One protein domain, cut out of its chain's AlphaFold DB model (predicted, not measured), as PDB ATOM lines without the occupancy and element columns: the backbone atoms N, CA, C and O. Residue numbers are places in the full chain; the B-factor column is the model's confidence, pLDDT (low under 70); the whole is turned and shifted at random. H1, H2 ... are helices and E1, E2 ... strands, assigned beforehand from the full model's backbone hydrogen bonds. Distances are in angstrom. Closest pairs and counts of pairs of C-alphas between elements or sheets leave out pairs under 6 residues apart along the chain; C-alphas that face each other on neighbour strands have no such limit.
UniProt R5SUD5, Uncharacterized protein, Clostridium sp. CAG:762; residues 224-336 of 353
ATOM      1  N   ASP A 224     -15.663  -6.929  19.109       97.88
ATOM      2  CA  ASP A 224     -15.552  -8.093  19.998       97.88
ATOM      3  C   ASP A 224     -14.674  -9.200  19.404       97.88
ATOM      4  O   ASP A 224     -13.888  -9.814  20.128       97.88
ATOM      5  N   ILE A 225     -14.738  -9.420  18.090       97.50
ATOM      6  CA  ILE A 225     -13.863 -10.352  17.369       97.50
ATOM      7  C   ILE A 225     -12.410  -9.862  17.427       97.50
ATOM      8  O   ILE A 225     -11.500 -10.635  17.749       97.50
ATOM      9  N   LEU A 226     -12.176  -8.573  17.154       97.50
ATOM     10  CA  LEU A 226     -10.840  -7.966  17.232       97.50
ATOM     11  C   LEU A 226     -10.261  -8.073  18.646       97.50
ATOM     12  O   LEU A 226      -9.108  -8.486  18.827       97.50
ATOM     13  N   LEU A 227     -11.081  -7.759  19.646       97.25
ATOM     14  CA  LEU A 227     -10.717  -7.818  21.052       97.25
ATOM     15  C   LEU A 227     -10.417  -9.253  21.492       97.25
ATOM     16  O   LEU A 227      -9.372  -9.501  22.092       97.25
ATOM     17  N   ALA A 228     -11.269 -10.218  21.136       96.19
ATOM     18  CA  ALA A 228     -11.059 -11.628  21.449       96.19
ATOM     19  C   ALA A 228      -9.726 -12.145  20.895       96.19
ATOM     20  O   ALA A 228      -8.992 -12.853  21.588       96.19
ATOM     21  N   ASN A 229      -9.371 -11.762  19.667       95.69
ATOM     22  CA  ASN A 229      -8.108 -12.159  19.044       95.69
ATOM     23  C   ASN A 229      -6.876 -11.578  19.756       95.69
ATOM     24  O   ASN A 229      -5.834 -12.238  19.804       95.69
ATOM     25  N   LYS A 230      -6.984 -10.366  20.314       95.81
ATOM     26  CA  LYS A 230      -5.928  -9.734  21.119       95.81
ATOM     27  C   LYS A 230      -5.831 -10.353  22.514       95.81
ATOM     28  O   LYS A 230      -4.737 -10.736  22.923       95.81
ATOM     29  N   LEU A 231      -6.957 -10.510  23.210       93.31
ATOM     30  CA  LEU A 231      -7.001 -11.013  24.586       93.31
ATOM     31  C   LEU A 231      -6.653 -12.504  24.693       93.31
ATOM     32  O   LEU A 231      -5.967 -12.889  25.631       93.31
ATOM     33  N   LYS A 232      -6.995 -13.345  23.707       90.06
ATOM     34  CA  LYS A 232      -6.565 -14.764  23.686       90.06
ATOM     35  C   LYS A 232      -5.043 -14.947  23.673       90.06
ATOM     36  O   LYS A 232      -4.550 -15.991  24.082       90.06
ATOM     37  N   LYS A 233      -4.303 -13.959  23.165       88.38
ATOM     38  CA  LYS A 233      -2.830 -13.962  23.096       88.38
ATOM     39  C   LYS A 233      -2.193 -13.197  24.257       88.38
ATOM     40  O   LYS A 233      -0.971 -13.069  24.311       88.38
ATOM     41  N   PHE A 234      -3.008 -12.629  25.140       88.44
ATOM     42  CA  PHE A 234      -2.543 -11.809  26.238       88.44
ATOM     43  C   PHE A 234      -2.074 -12.688  27.404       88.44
ATOM     44  O   PHE A 234      -2.695 -13.694  27.733       88.44
ATOM     45  N   ASN A 235      -0.957 -12.312  28.029       84.75
ATOM     46  CA  ASN A 235      -0.473 -12.986  29.229       84.75
ATOM     47  C   ASN A 235      -1.110 -12.338  30.465       84.75
ATOM     48  O   ASN A 235      -0.696 -11.253  30.871       84.75
ATOM     49  N   PHE A 236      -2.083 -13.026  31.060       82.38
ATOM     50  CA  PHE A 236      -2.835 -12.563  32.231       82.38
ATOM     51  C   PHE A 236      -2.034 -12.581  33.544       82.38
ATOM     52  O   PHE A 236      -2.488 -12.019  34.532       82.38
ATOM     53  N   ASN A 237      -0.818 -13.136  33.545       78.88
ATOM     54  CA  ASN A 237       0.090 -13.110  34.697       78.88
ATOM     55  C   ASN A 237       1.033 -11.893  34.692       78.88
ATOM     56  O   ASN A 237       2.017 -11.867  35.429       78.88
ATOM     57  N   LYS A 238       0.802 -10.909  33.814       72.50
ATOM     58  CA  LYS A 238       1.607  -9.683  33.759       72.50
ATOM     59  C   LYS A 238       1.285  -8.747  34.922       72.50
ATOM     60  O   LYS A 238       0.122  -8.574  35.281       72.50
ATOM     61  N   GLU A 239       2.312  -8.058  35.414       79.06
ATOM     62  CA  GLU A 239       2.141  -6.875  36.262       79.06
ATOM     63  C   GLU A 239       1.248  -5.832  35.572       79.06
ATOM     64  O   GLU A 239       1.237  -5.715  34.341       79.06
ATOM     65  N   ASN A 240       0.508  -5.053  36.368       84.88
ATOM     66  CA  ASN A 240      -0.436  -4.040  35.884       84.88
ATOM     67  C   ASN A 240      -1.491  -4.611  34.916       84.88
ATOM     68  O   ASN A 240      -1.806  -4.004  33.888       84.88
ATOM     69  N   LEU A 241      -2.021  -5.796  35.237       89.00
ATOM     70  CA  LEU A 241      -3.014  -6.511  34.435       89.00
ATOM     71  C   LEU A 241      -4.165  -5.606  33.977       89.00
ATOM     72  O   LEU A 241      -4.426  -5.512  32.777       89.00
ATOM     73  N   LEU A 242      -4.806  -4.912  34.922       92.19
ATOM     74  CA  LEU A 242      -5.952  -4.051  34.644       92.19
ATOM     75  C   LEU A 242      -5.594  -2.936  33.652       92.19
ATOM     76  O   LEU A 242      -6.261  -2.789  32.633       92.19
ATOM     77  N   ALA A 243      -4.491  -2.218  33.886       93.56
ATOM     78  CA  ALA A 243      -4.028  -1.152  32.995       93.56
ATOM     79  C   ALA A 243      -3.782  -1.655  31.565       93.56
ATOM     80  O   ALA A 243      -4.178  -1.019  30.590       93.56
ATOM     81  N   ASN A 244      -3.145  -2.821  31.438       93.12
ATOM     82  CA  ASN A 244      -2.837  -3.415  30.144       93.12
ATOM     83  C   ASN A 244      -4.103  -3.821  29.378       93.12
ATOM     84  O   ASN A 244      -4.166  -3.625  28.165       93.12
ATOM     85  N   ILE A 245      -5.105  -4.373  30.068       94.25
ATOM     86  CA  ILE A 245      -6.382  -4.741  29.448       94.25
ATOM     87  C   ILE A 245      -7.159  -3.492  29.037       94.25
ATOM     88  O   ILE A 245      -7.609  -3.422  27.896       94.25
ATOM     89  N   LEU A 246      -7.260  -2.491  29.915       95.94
ATOM     90  CA  LEU A 246      -7.913  -1.217  29.602       95.94
ATOM     91  C   LEU A 246      -7.270  -0.541  28.380       95.94
ATOM     92  O   LEU A 246      -7.989  -0.114  27.480       95.94
ATOM     93  N   ASN A 247      -5.936  -0.560  28.280       95.38
ATOM     94  CA  ASN A 247      -5.207  -0.072  27.106       95.38
ATOM     95  C   ASN A 247      -5.524  -0.881  25.830       95.38
ATOM     96  O   ASN A 247      -5.614  -0.332  24.737       95.38
ATOM     97  N   ILE A 248      -5.712  -2.201  25.914       95.94
ATOM     98  CA  ILE A 248      -6.146  -2.986  24.743       95.94
ATOM     99  C   ILE A 248      -7.562  -2.581  24.316       95.94
ATOM    100  O   ILE A 248      -7.815  -2.452  23.119       95.94
ATOM    101  N   ILE A 249      -8.465  -2.387  25.279       96.44
ATOM    102  CA  ILE A 249      -9.868  -2.051  25.029       96.44
ATOM    103  C   ILE A 249      -9.995  -0.661  24.397       96.44
ATOM    104  O   ILE A 249     -10.636  -0.545  23.354       96.44
ATOM    105  N   GLU A 250      -9.342   0.364  24.953       95.38
ATOM    106  CA  GLU A 250      -9.405   1.741  24.426       95.38
ATOM    107  C   GLU A 250      -8.828   1.875  23.006       95.38
ATOM    108  O   GLU A 250      -9.237   2.748  22.249       95.38
ATOM    109  N   ASN A 251      -7.911   0.983  22.610       95.56
ATOM    110  CA  ASN A 251      -7.340   0.961  21.260       95.56
ATOM    111  C   ASN A 251      -8.234   0.262  20.219       95.56
ATOM    112  O   ASN A 251      -7.921   0.292  19.027       95.56
ATOM    113  N   ILE A 252      -9.301  -0.420  20.645       96.56
ATOM    114  CA  ILE A 252     -10.210  -1.172  19.762       96.56
ATOM    115  C   ILE A 252     -11.600  -0.534  19.744       96.56
ATOM    116  O   ILE A 252     -12.212  -0.416  18.683       96.56
ATOM    117  N   ILE A 253     -12.102  -0.128  20.906       96.25
ATOM    118  CA  ILE A 253     -13.437   0.444  21.067       96.25
ATOM    119  C   ILE A 253     -13.323   1.968  21.117       96.25
ATOM    120  O   ILE A 253     -12.522   2.505  21.876       96.25
ATOM    121  N   ASN A 254     -14.157   2.670  20.344       94.38
ATOM    122  CA  ASN A 254     -14.276   4.121  20.463       94.38
ATOM    123  C   ASN A 254     -15.149   4.474  21.674       94.38
ATOM    124  O   ASN A 254     -16.353   4.674  21.545       94.38
ATOM    125  N   ILE A 255     -14.540   4.508  22.857       95.56
ATOM    126  CA  ILE A 255     -15.253   4.712  24.124       95.56
ATOM    127  C   ILE A 255     -15.898   6.104  24.205       95.56
ATOM    128  O   ILE A 255     -16.910   6.261  24.876       95.56
ATOM    129  N   ASN A 256     -15.381   7.101  23.480       92.25
ATOM    130  CA  ASN A 256     -15.995   8.430  23.413       92.25
ATOM    131  C   ASN A 256     -17.424   8.435  22.844       92.25
ATOM    132  O   ASN A 256     -18.166   9.376  23.115       92.25
ATOM    133  N   ASP A 257     -17.810   7.400  22.096       90.06
ATOM    134  CA  ASP A 257     -19.172   7.239  21.574       90.06
ATOM    135  C   ASP A 257     -20.083   6.466  22.551       90.06
ATOM    136  O   ASP A 257     -21.211   6.126  22.195       90.06
ATOM    137  N   MET A 258     -19.595   6.123  23.751       95.38
ATOM    138  CA  MET A 258     -20.306   5.279  24.708       95.38
ATOM    139  C   MET A 258     -20.774   6.048  25.941       95.38
ATOM    140  O   MET A 258     -20.044   6.870  26.496       95.38
ATOM    141  N   GLY A 259     -21.965   5.710  26.432       94.81
ATOM    142  CA  GLY A 259     -22.389   6.096  27.771       94.81
ATOM    143  C   GLY A 259     -21.638   5.299  28.852       94.81
ATOM    144  O   GLY A 259     -21.170   4.182  28.599       94.81
ATOM    145  N   PRO A 260     -21.498   5.822  30.085       95.25
ATOM    146  CA  PRO A 260     -20.719   5.122  31.103       95.25
ATOM    147  C   PRO A 260     -21.376   3.814  31.583       95.25
ATOM    148  O   PRO A 260     -20.656   2.885  31.942       95.25
ATOM    149  N   ILE A 261     -22.712   3.691  31.542       95.25
ATOM    150  CA  ILE A 261     -23.418   2.428  31.843       95.25
ATOM    151  C   ILE A 261     -23.112   1.370  30.786       95.25
ATOM    152  O   ILE A 261     -22.804   0.219  31.110       95.25
ATOM    153  N   GLU A 262     -23.159   1.765  29.520       97.31
ATOM    154  CA  GLU A 262     -22.861   0.914  28.377       97.31
ATOM    155  C   GLU A 262     -21.407   0.447  28.407       97.31
ATOM    156  O   GLU A 262     -21.133  -0.746  28.252       97.31
ATOM    157  N   LEU A 263     -20.476   1.365  28.690       97.69
ATOM    158  CA  LEU A 263     -19.070   1.036  28.889       97.69
ATOM    159  C   LEU A 263     -18.896   0.043  30.042       97.69
ATOM    160  O   LEU A 263     -18.236  -0.977  29.863       97.69
ATOM    161  N   GLY A 264     -19.506   0.311  31.200       97.00
ATOM    162  CA  GLY A 264     -19.444  -0.574  32.363       97.00
ATOM    163  C   GLY A 264     -19.949  -1.983  32.049       97.00
ATOM    164  O   GLY A 264     -19.281  -2.959  32.377       97.00
ATOM    165  N   THR A 265     -21.061  -2.089  31.322       97.00
ATOM    166  CA  THR A 265     -21.637  -3.372  30.885       97.00
ATOM    167  C   THR A 265     -20.687  -4.140  29.962       97.00
ATOM    168  O   THR A 265     -20.482  -5.343  30.126       97.00
ATOM    169  N   ILE A 266     -20.073  -3.460  28.991       98.00
ATOM    170  CA  ILE A 266     -19.131  -4.092  28.060       98.00
ATOM    171  C   ILE A 266     -17.857  -4.535  28.774       98.00
ATOM    172  O   ILE A 266     -17.384  -5.649  28.545       98.00
ATOM    173  N   LEU A 267     -17.322  -3.698  29.664       97.56
ATOM    174  CA  LEU A 267     -16.162  -4.036  30.480       97.56
ATOM    175  C   LEU A 267     -16.439  -5.240  31.386       97.56
ATOM    176  O   LEU A 267     -15.617  -6.150  31.418       97.56
ATOM    177  N   ASP A 268     -17.598  -5.295  32.046       96.06
ATOM    178  CA  ASP A 268     -18.001  -6.432  32.883       96.06
ATOM    179  C   ASP A 268     -18.023  -7.741  32.078       96.06
ATOM    180  O   ASP A 268     -17.367  -8.716  32.449       96.06
ATOM    181  N   ILE A 269     -18.652  -7.741  30.896       95.94
ATOM    182  CA  ILE A 269     -18.667  -8.902  29.988       95.94
ATOM    183  C   ILE A 269     -17.244  -9.342  29.609       95.94
ATOM    184  O   ILE A 269     -16.951 -10.540  29.543       95.94
ATOM    185  N   ILE A 270     -16.352  -8.390  29.331       95.69
ATOM    186  CA  ILE A 270     -14.958  -8.679  28.977       95.69
ATOM    187  C   ILE A 270     -14.220  -9.279  30.181       95.69
ATOM    188  O   ILE A 270     -13.573 -10.320  30.039       95.69
ATOM    189  N   PHE A 271     -14.323  -8.667  31.359       94.44
ATOM    190  CA  PHE A 271     -13.626  -9.129  32.557       94.44
ATOM    191  C   PHE A 271     -14.131 -10.492  33.025       94.44
ATOM    192  O   PHE A 271     -13.311 -11.370  33.275       94.44
ATOM    193  N   GLN A 272     -15.439 -10.740  33.027       93.12
ATOM    194  CA  GLN A 272     -15.987 -12.058  33.359       93.12
ATOM    195  C   GLN A 272     -15.507 -13.148  32.394       93.12
ATOM    196  O   GLN A 272     -15.254 -14.281  32.796       93.12
ATOM    197  N   LYS A 273     -15.349 -12.823  31.107       93.00
ATOM    198  CA  LYS A 273     -14.926 -13.799  30.096       93.00
ATOM    199  C   LYS A 273     -13.429 -14.103  30.133       93.00
ATOM    200  O   LYS A 273     -13.043 -15.249  29.912       93.00
ATOM    201  N   TYR A 274     -12.589 -13.091  30.340       90.50
ATOM    202  CA  TYR A 274     -11.135 -13.215  30.175       90.50
ATOM    203  C   TYR A 274     -10.346 -13.119  31.485       90.50
ATOM    204  O   TYR A 274      -9.197 -13.551  31.528       90.50
ATOM    205  N   CYS A 275     -10.940 -12.580  32.547       87.31
ATOM    206  CA  CYS A 275     -10.324 -12.396  33.864       87.31
ATOM    207  C   CYS A 275     -11.255 -12.809  35.028       87.31
ATOM    208  O   CYS A 275     -11.321 -12.084  36.020       87.31
ATOM    209  N   PRO A 276     -11.965 -13.956  34.964       83.06
ATOM    210  CA  PRO A 276     -13.006 -14.301  35.943       83.06
ATOM    211  C   PRO A 276     -12.494 -14.460  37.381       83.06
ATOM    212  O   PRO A 276     -13.252 -14.307  38.330       83.06
ATOM    213  N   SER A 277     -11.216 -14.805  37.556       78.38
ATOM    214  CA  SER A 277     -10.578 -14.980  38.868       78.38
ATOM    215  C   SER A 277      -9.958 -13.697  39.420       78.38
ATOM    216  O   SER A 277      -9.487 -13.674  40.558       78.38
ATOM    217  N   ASN A 278      -9.885 -12.641  38.611       70.56
ATOM    218  CA  ASN A 278      -9.360 -11.358  39.040       70.56
ATOM    219  C   ASN A 278     -10.506 -10.589  39.697       70.56
ATOM    220  O   ASN A 278     -11.574 -10.452  39.112       70.56
ATOM    221  N   HIS A 279     -10.282 -10.093  40.913       82.81
ATOM    222  CA  HIS A 279     -11.260  -9.302  41.662       82.81
ATOM    223  C   HIS A 279     -11.347  -7.885  41.069       82.81
ATOM    224  O   HIS A 279     -10.973  -6.915  41.723       82.81
ATOM    225  N   ILE A 280     -11.746  -7.789  39.796       90.94
ATOM    226  CA  ILE A 280     -11.997  -6.527  39.108       90.94
ATOM    227  C   ILE A 280     -13.446  -6.145  39.375       90.94
ATOM    228  O   ILE A 280     -14.354  -6.940  39.134       90.94
ATOM    229  N   VAL A 281     -13.656  -4.932  39.873       91.75
ATOM    230  CA  VAL A 281     -14.977  -4.400  40.202       91.75
ATOM    231  C   VAL A 281     -15.222  -3.140  39.386       91.75
ATOM    232  O   VAL A 281     -14.309  -2.349  39.151       91.75
ATOM    233  N   ILE A 282     -16.459  -2.970  38.927       95.06
ATOM    234  CA  ILE A 282     -16.917  -1.756  38.258       95.06
ATOM    235  C   ILE A 282     -17.983  -1.133  39.145       95.06
ATOM    236  O   ILE A 282     -19.013  -1.751  39.405       95.06
ATOM    237  N   ASN A 283     -17.727   0.087  39.598       94.62
ATOM    238  CA  ASN A 283     -18.646   0.854  40.420       94.62
ATOM    239  C   ASN A 283     -19.183   2.067  39.667       94.62
ATOM    240  O   ASN A 283     -18.488   2.667  38.845       94.62
ATOM    241  N   ASN A 284     -20.411   2.460  40.000       95.25
ATOM    242  CA  ASN A 284     -21.046   3.665  39.476       95.25
ATOM    243  C   ASN A 284     -20.888   4.828  40.458       95.25
ATOM    244  O   ASN A 284     -21.275   4.735  41.625       95.25
ATOM    245  N   LEU A 285     -20.334   5.938  39.985       95.62
ATOM    246  CA  LEU A 285     -20.116   7.150  40.769       95.62
ATOM    247  C   LEU A 285     -20.666   8.356  40.007       95.62
ATOM    248  O   LEU A 285     -20.924   8.280  38.807       95.62
ATOM    249  N   TYR A 286     -20.838   9.481  40.692       94.50
ATOM    250  CA  TYR A 286     -21.271  10.713  40.045       94.50
ATOM    251  C   TYR A 286     -20.532  11.941  40.558       94.50
ATOM    252  O   TYR A 286     -20.030  11.981  41.683       94.50
ATOM    253  N   THR A 287     -20.488  12.970  39.723       93.81
ATOM    254  CA  THR A 287     -20.168  14.342  40.126       93.81
ATOM    255  C   THR A 287     -21.408  15.216  39.998       93.81
ATOM    256  O   THR A 287     -22.355  14.834  39.320       93.81
ATOM    257  N   ILE A 288     -21.409  16.382  40.636       89.06
ATOM    258  CA  ILE A 288     -22.454  17.388  40.428       89.06
ATOM    259  C   ILE A 288     -21.932  18.435  39.445       89.06
ATOM    260  O   ILE A 288     -20.855  18.998  39.662       89.06
ATOM    261  N   ASP A 289     -22.666  18.666  38.359       84.88
ATOM    262  CA  ASP A 289     -22.325  19.686  37.370       84.88
ATOM    263  C   ASP A 289     -22.675  21.111  37.849       84.88
ATOM    264  O   ASP A 289     -23.192  21.339  38.947       84.88
ATOM    265  N   ILE A 290     -22.400  22.106  37.003       83.94
ATOM    266  CA  ILE A 290     -22.702  23.518  37.293       83.94
ATOM    267  C   ILE A 290     -24.209  23.831  37.344       83.94
ATOM    268  O   ILE A 290     -24.592  24.896  37.827       83.94
ATOM    269  N   HIS A 291     -25.049  22.931  36.837       82.81
ATOM    270  CA  HIS A 291     -26.508  23.019  36.824       82.81
ATOM    271  C   HIS A 291     -27.151  22.174  37.934       82.81
ATOM    272  O   HIS A 291     -28.375  22.084  38.002       82.81
ATOM    273  N   ASN A 292     -26.335  21.622  38.840       83.00
ATOM    274  CA  ASN A 292     -26.743  20.768  39.946       83.00
ATOM    275  C   ASN A 292     -27.328  19.403  39.517       83.00
ATOM    276  O   ASN A 292     -28.099  18.793  40.262       83.00
ATOM    277  N   ASN A 293     -26.947  18.914  38.337       83.94
ATOM    278  CA  ASN A 293     -27.276  17.583  37.835       83.94
ATOM    279  C   ASN A 293     -26.186  16.569  38.195       83.94
ATOM    280  O   ASN A 293     -25.003  16.903  38.293       83.94
ATOM    281  N   GLN A 294     -26.591  15.311  38.368       89.81
ATOM    282  CA  GLN A 294     -25.677  14.194  38.593       89.81
ATOM    283  C   GLN A 294     -25.100  13.696  37.266       89.81
ATOM    284  O   GLN A 294     -25.797  13.086  36.457       89.81
ATOM    285  N   GLU A 295     -23.804  13.919  37.083       90.94
ATOM    286  CA  GLU A 295     -23.024  13.431  35.950       90.94
ATOM    287  C   GLU A 295     -22.381  12.092  36.304       90.94
ATOM    288  O   GLU A 295     -21.501  12.021  37.168       90.94
ATOM    289  N   HIS A 296     -22.839  11.027  35.649       93.56
ATOM    290  CA  HIS A 296     -22.397   9.654  35.896       93.56
ATOM    291  C   HIS A 296     -21.021   9.372  35.288       93.56
ATOM    292  O   HIS A 296     -20.721   9.748  34.156       93.56
ATOM    293  N   PHE A 297     -20.203   8.617  36.017       95.44
ATOM    294  CA  PHE A 297     -19.018   7.953  35.490       95.44
ATOM    295  C   PHE A 297     -18.795   6.607  36.192       95.44
ATOM    296  O   PHE A 297     -19.358   6.327  37.251       95.44
ATOM    297  N   ILE A 298     -17.949   5.760  35.604       96.69
ATOM    298  CA  ILE A 298     -17.586   4.468  36.197       96.69
ATOM    299  C   ILE A 298     -16.183   4.499  36.797       96.69
ATOM    300  O   ILE A 298     -15.268   5.128  36.257       96.69
ATOM    301  N   LEU A 299     -16.012   3.780  37.898       96.62
ATOM    302  CA  LEU A 299     -14.730   3.465  38.511       96.62
ATOM    303  C   LEU A 299     -14.465   1.978  38.302       96.62
ATOM    304  O   LEU A 299     -15.286   1.150  38.678       96.62
ATOM    305  N   ILE A 300     -13.329   1.643  37.710       96.25
ATOM    306  CA  ILE A 300     -12.887   0.269  37.508       96.25
ATOM    307  C   ILE A 300     -11.712   0.044  38.441       96.25
ATOM    308  O   ILE A 300     -10.704   0.747  38.338       96.25
ATOM    309  N   SER A 301     -11.824  -0.916  39.343       92.62
ATOM    310  CA  SER A 301     -10.779  -1.200  40.314       92.62
ATOM    311  C   SER A 301     -10.337  -2.650  40.275       92.62
ATOM    312  O   SER A 301     -11.126  -3.552  40.019       92.62
ATOM    313  N   ASP A 302      -9.052  -2.859  40.533       88.12
ATOM    314  CA  ASP A 302      -8.556  -4.098  41.122       88.12
ATOM    315  C   ASP A 302      -8.192  -3.816  42.592       88.12
ATOM    316  O   ASP A 302      -8.405  -2.710  43.088       88.12
ATOM    317  N   GLN A 303      -7.666  -4.804  43.319       77.75
ATOM    318  CA  GLN A 303      -7.405  -4.674  44.759       77.75
ATOM    319  C   GLN A 303      -6.530  -3.466  45.146       77.75
ATOM    320  O   GLN A 303      -6.647  -2.997  46.277       77.75
ATOM    321  N   GLU A 304      -5.676  -2.968  44.246       80.31
ATOM    322  CA  GLU A 304      -4.679  -1.928  44.538       80.31
ATOM    323  C   GLU A 304      -4.811  -0.680  43.651       80.31
ATOM    324  O   GLU A 304      -4.211   0.361  43.936       80.31
ATOM    325  N   ASN A 305      -5.557  -0.765  42.549       90.31
ATOM    326  CA  ASN A 305      -5.568   0.256  41.515       90.31
ATOM    327  C   ASN A 305      -6.984   0.674  41.145       90.31
ATOM    328  O   ASN A 305      -7.863  -0.158  40.960       90.31
ATOM    329  N   TYR A 306      -7.156   1.975  40.926       94.00
ATOM    330  CA  TYR A 306      -8.418   2.589  40.544       94.00
ATOM    331  C   TYR A 306      -8.254   3.293  39.202       94.00
ATOM    332  O   TYR A 306      -7.315   4.072  39.021       94.00
ATOM    333  N   TYR A 307      -9.163   3.040  38.268       96.56
ATOM    334  CA  TYR A 307      -9.181   3.645  36.945       96.56
ATOM    335  C   TYR A 307     -10.553   4.229  36.635       96.56
ATOM    336  O   TYR A 307     -11.579   3.700  37.046       96.56
ATOM    337  N   SER A 308     -10.580   5.301  35.857       96.62
ATOM    338  CA  SER A 308     -11.803   5.786  35.222       96.62
ATOM    339  C   SER A 308     -11.490   6.292  33.824       96.62
ATOM    340  O   SER A 308     -10.335   6.601  33.510       96.62
ATOM    341  N   TYR A 309     -12.502   6.352  32.966       96.94
ATOM    342  CA  TYR A 309     -12.334   6.863  31.618       96.94
ATOM    343  C   TYR A 309     -12.475   8.384  31.593       96.94
ATOM    344  O   TYR A 309     -13.476   8.939  32.041       96.94
ATOM    345  N   ASN A 310     -11.476   9.071  31.045       94.44
ATOM    346  CA  ASN A 310     -11.546  10.507  30.830       94.44
ATOM    347  C   ASN A 310     -11.952  10.788  29.381       94.44
ATOM    348  O   ASN A 310     -11.103  10.790  28.489       94.44
ATOM    349  N   TYR A 311     -13.233  11.095  29.172       91.75
ATOM    350  CA  TYR A 311     -13.814  11.385  27.854       91.75
ATOM    351  C   TYR A 311     -13.173  12.589  27.143       91.75
ATOM    352  O   TYR A 311     -13.094  12.630  25.920       91.75
ATOM    353  N   ARG A 312     -12.630  13.565  27.887       90.38
ATOM    354  CA  ARG A 312     -11.912  14.703  27.278       90.38
ATOM    355  C   ARG A 312     -10.538  14.302  26.749       90.38
ATOM    356  O   ARG A 312     -10.084  14.847  25.750       90.38
ATOM    357  N   MET A 313      -9.860  13.387  27.439       91.94
ATOM    358  CA  MET A 313      -8.534  12.896  27.052       91.94
ATOM    359  C   MET A 313      -8.587  11.636  26.181       91.94
ATOM    360  O   MET A 313      -7.534  11.205  25.714       91.94
ATOM    361  N   ASN A 314      -9.776  11.055  25.985       92.06
ATOM    362  CA  ASN A 314     -10.015   9.814  25.250       92.06
ATOM    363  C   ASN A 314      -9.129   8.647  25.737       92.06
ATOM    364  O   ASN A 314      -8.525   7.943  24.930       92.06
ATOM    365  N   LYS A 315      -8.985   8.481  27.061       95.50
ATOM    366  CA  LYS A 315      -8.158   7.416  27.659       95.50
ATOM    367  C   LYS A 315      -8.560   7.068  29.085       95.50
ATOM    368  O   LYS A 315      -9.081   7.918  29.818       95.50
ATOM    369  N   PHE A 316      -8.223   5.856  29.513       97.19
ATOM    370  CA  PHE A 316      -8.288   5.498  30.927       97.19
ATOM    371  C   PHE A 316      -7.188   6.196  31.733       97.19
ATOM    372  O   PHE A 316      -6.030   6.292  31.321       97.19
ATOM    373  N   LEU A 317      -7.552   6.682  32.916       95.88
ATOM    374  CA  LEU A 317      -6.641   7.317  33.861       95.88
ATOM    375  C   LEU A 317      -6.623   6.542  35.165       95.88
ATOM    376  O   LEU A 317      -7.679   6.244  35.719       95.88
ATOM    377  N   LYS A 318      -5.418   6.282  35.676       95.75
ATOM    378  CA  LYS A 318      -5.240   5.819  37.049       95.75
ATOM    379  C   LYS A 318      -5.546   6.972  38.002       95.75
ATOM    380  O   LYS A 318      -4.986   8.058  37.855       95.75
ATOM    381  N   ILE A 319      -6.400   6.717  38.983       94.06
ATOM    382  CA  ILE A 319      -6.756   7.657  40.042       94.06
ATOM    383  C   ILE A 319      -6.023   7.214  41.314       94.06
ATOM    384  O   ILE A 319      -6.183   6.067  41.738       94.06
ATOM    385  N   PRO A 320      -5.196   8.072  41.937       93.25
ATOM    386  CA  PRO A 320      -4.612   7.760  43.236       93.25
ATOM    387  C   PRO A 320      -5.706   7.546  44.288       93.25
ATOM    388  O   PRO A 320      -6.612   8.370  44.407       93.25
ATOM    389  N   ALA A 321      -5.598   6.477  45.083       91.69
ATOM    390  CA  ALA A 321      -6.585   6.145  46.117       91.69
ATOM    391  C   ALA A 321      -6.850   7.332  47.062       91.69
ATOM    392  O   ALA A 321      -7.995   7.712  47.270       91.69
ATOM    393  N   ILE A 322      -5.782   8.002  47.512       91.69
ATOM    394  CA  ILE A 322      -5.859   9.174  48.396       91.69
ATOM    395  C   ILE A 322      -6.659  10.339  47.791       91.69
ATOM    396  O   ILE A 322      -7.356  11.061  48.502       91.69
ATOM    397  N   ASP A 323      -6.581  10.537  46.472       92.88
ATOM    398  CA  ASP A 323      -7.341  11.587  45.797       92.88
ATOM    399  C   ASP A 323      -8.815  11.196  45.678       92.88
ATOM    400  O   ASP A 323      -9.684  12.055  45.838       92.88
ATOM    401  N   LEU A 324      -9.104   9.918  45.420       92.88
ATOM    402  CA  LEU A 324     -10.467   9.400  45.374       92.88
ATOM    403  C   LEU A 324     -11.146   9.513  46.748       92.88
ATOM    404  O   LEU A 324     -12.209  10.127  46.837       92.88
ATOM    405  N   GLU A 325     -10.497   9.025  47.810       92.12
ATOM    406  CA  GLU A 325     -10.971   9.124  49.200       92.12
ATOM    407  C   GLU A 325     -11.259  10.578  49.574       92.12
ATOM    408  O   GLU A 325     -12.384  10.919  49.938       92.12
ATOM    409  N   ARG A 326     -10.287  11.476  49.363       92.94
ATOM    410  CA  ARG A 326     -10.445  12.901  49.673       92.94
ATOM    411  C   ARG A 326     -11.606  13.538  48.908       92.94
ATOM    412  O   ARG A 326     -12.271  14.424  49.443       92.94
ATOM    413  N   ASN A 327     -11.835  13.178  47.645       94.25
ATOM    414  CA  ASN A 327     -12.937  13.752  46.869       94.25
ATOM    415  C   ASN A 327     -14.305  13.203  47.298       94.25
ATOM    416  O   ASN A 327     -15.273  13.964  47.276       94.25
ATOM    417  N   ILE A 328     -14.380  11.942  47.729       93.19
ATOM    418  CA  ILE A 328     -15.596  11.354  48.305       93.19
ATOM    419  C   ILE A 328     -15.896  11.988  49.672       93.19
ATOM    420  O   ILE A 328     -16.997  12.489  49.888       93.19
ATOM    421  N   GLU A 329     -14.908  12.073  50.567       92.12
ATOM    422  CA  GLU A 329     -15.058  12.690  51.897       92.12
ATOM    423  C   GLU A 329     -15.482  14.164  51.811       92.12
ATOM    424  O   GLU A 329     -16.319  14.630  52.586       92.12
ATOM    425  N   ASN A 330     -14.956  14.895  50.823       92.06
ATOM    426  CA  ASN A 330     -15.329  16.287  50.561       92.06
ATOM    427  C   ASN A 330     -16.602  16.442  49.709       92.06
ATOM    428  O   ASN A 330     -16.894  17.555  49.273       92.06
ATOM    429  N   LYS A 331     -17.347  15.357  49.449       90.44
ATOM    430  CA  LYS A 331     -18.607  15.350  48.679       90.44
ATOM    431  C   LYS A 331     -18.492  15.911  47.255       90.44
ATOM    432  O   LYS A 331     -19.477  16.370  46.686       90.44
ATOM    433  N   LYS A 332     -17.292  15.886  46.669       92.62
ATOM    434  CA  LYS A 332     -17.068  16.236  45.256       92.62
ATOM    435  C   LYS A 332     -17.430  15.082  44.327       92.62
ATOM    436  O   LYS A 332     -17.828  15.315  43.191       92.62
ATOM    437  N   ILE A 333     -17.267  13.858  44.819       94.94
ATOM    438  CA  ILE A 333     -17.685  12.627  44.158       94.94
ATOM    439  C   ILE A 333     -18.724  11.961  45.053       94.94
ATOM    440  O   ILE A 333     -18.476  11.749  46.240       94.94
ATOM    441  N   GLY A 334     -19.877  11.650  44.479       93.44
ATOM    442  CA  GLY A 334     -20.901  10.829  45.100       93.44
ATOM    443  C   GLY A 334     -20.830   9.383  44.620       93.44
ATOM    444  O   GLY A 334     -20.273   9.076  43.564       93.44
ATOM    445  N   ILE A 335     -21.402   8.492  45.421       93.44
ATOM    446  CA  ILE A 335     -21.494   7.059  45.153       93.44
ATOM    447  C   ILE A 335     -22.982   6.739  45.011       93.44
ATOM    448  O   ILE A 335     -23.766   7.130  45.877       93.44
ATOM    449  N   TYR A 336     -23.386   6.077  43.924       93.38
ATOM    450  CA  TYR A 336     -24.785   5.657  43.781       93.38
ATOM    451  C   TYR A 336     -25.153   4.620  44.849       93.38
ATOM    452  O   TYR A 336     -24.303   3.888  45.355       93.38
TER     453      TYR A 336
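This is residues 224 to 336 of the 353 residues of an uncharacterized protein of Clostridium sp. CAG:762 (UniProt R5SUD5). A strongly twisted sheet of four strands has two helices over it: H3 packs along E1 and E2, and H2 runs along E3 near the other edge. H1 packs on H2 beyond the sheet, and the turn of the E1 and E2 hairpin, residues 289 to 293, lies toward the opposite end of the long axis; H4 follows E4 and only grazes the sheet. The printed part has 113 residues, with named elements in the order H1 H2 H3 E1 E2 E3 E4 H4; the class is mixed, helices and strands. The sheet, in the order E1 E2 E3 E4, is antiparallel throughout, a meander in which each strand is the antiparallel neighbour of the one before. The whole is compact, with a radius of gyration of the C-alphas of 14.5 A, but elongated in outline, spanning 45 by 29 by 22 A.

H1, residues 224 to 231, and H2, residues 241 to 250, form a helical hairpin and touch, the closest C-alphas being those of Leu 227 and Ile 249, 7.1 A apart. They run opposite ways at a shallow tilt of 34 degrees, only just short of steep. H3, residues 260 to 274, is near H2. E1, residues 281 to 288, and E2, residues 294 to 301, form a hairpin, with N 283 and O 299 at 2.8 A. H3 runs along them at a height over the sheet of 9.5 A; the C-alphas of Pro 260 and Phe 297 are its closest to E2, 5.5 A apart. E3, residues 306 to 310, forms a hairpin with E2, with N 300 and O 307 at 2.8 A. E4, residues 315 to 319, forms a hairpin with E3, with N 317 and O 308 at 2.8 A. H2 lies over E3 at a height over the sheet of 9.4 A. H2 and H3 are on one face of the sheet, an arrangement of two layers, helices on one face of a sheet. H4, residues 321 to 329, is apart from H1, H2 and H3. In H1, H2, H3 and H4 every O i to N i+4 pair is within hydrogen-bond range.

H1 begins at C-alpha 224, (-15.552, -8.093, 19.998), and is 10.1 A long; H2 measures 14.5 A and H3 20.7 A. E1 spans 23.0 A, E2 21.5 A, E3 12.9 A and E4 12.5 A. H4, 12.2 A long, ends at C-alpha 329, (-15.058, 12.690, 51.897).

The C-alphas farthest apart, those of Lys 233 and His 291, are 46.0 A apart. The printed part has no cut, and no link is long. Residues 334 to 335 pair antiparallel with residues 285 to 286 of E1. The mean pLDDT of the printed part is 92.0, and no printed residue is under 70.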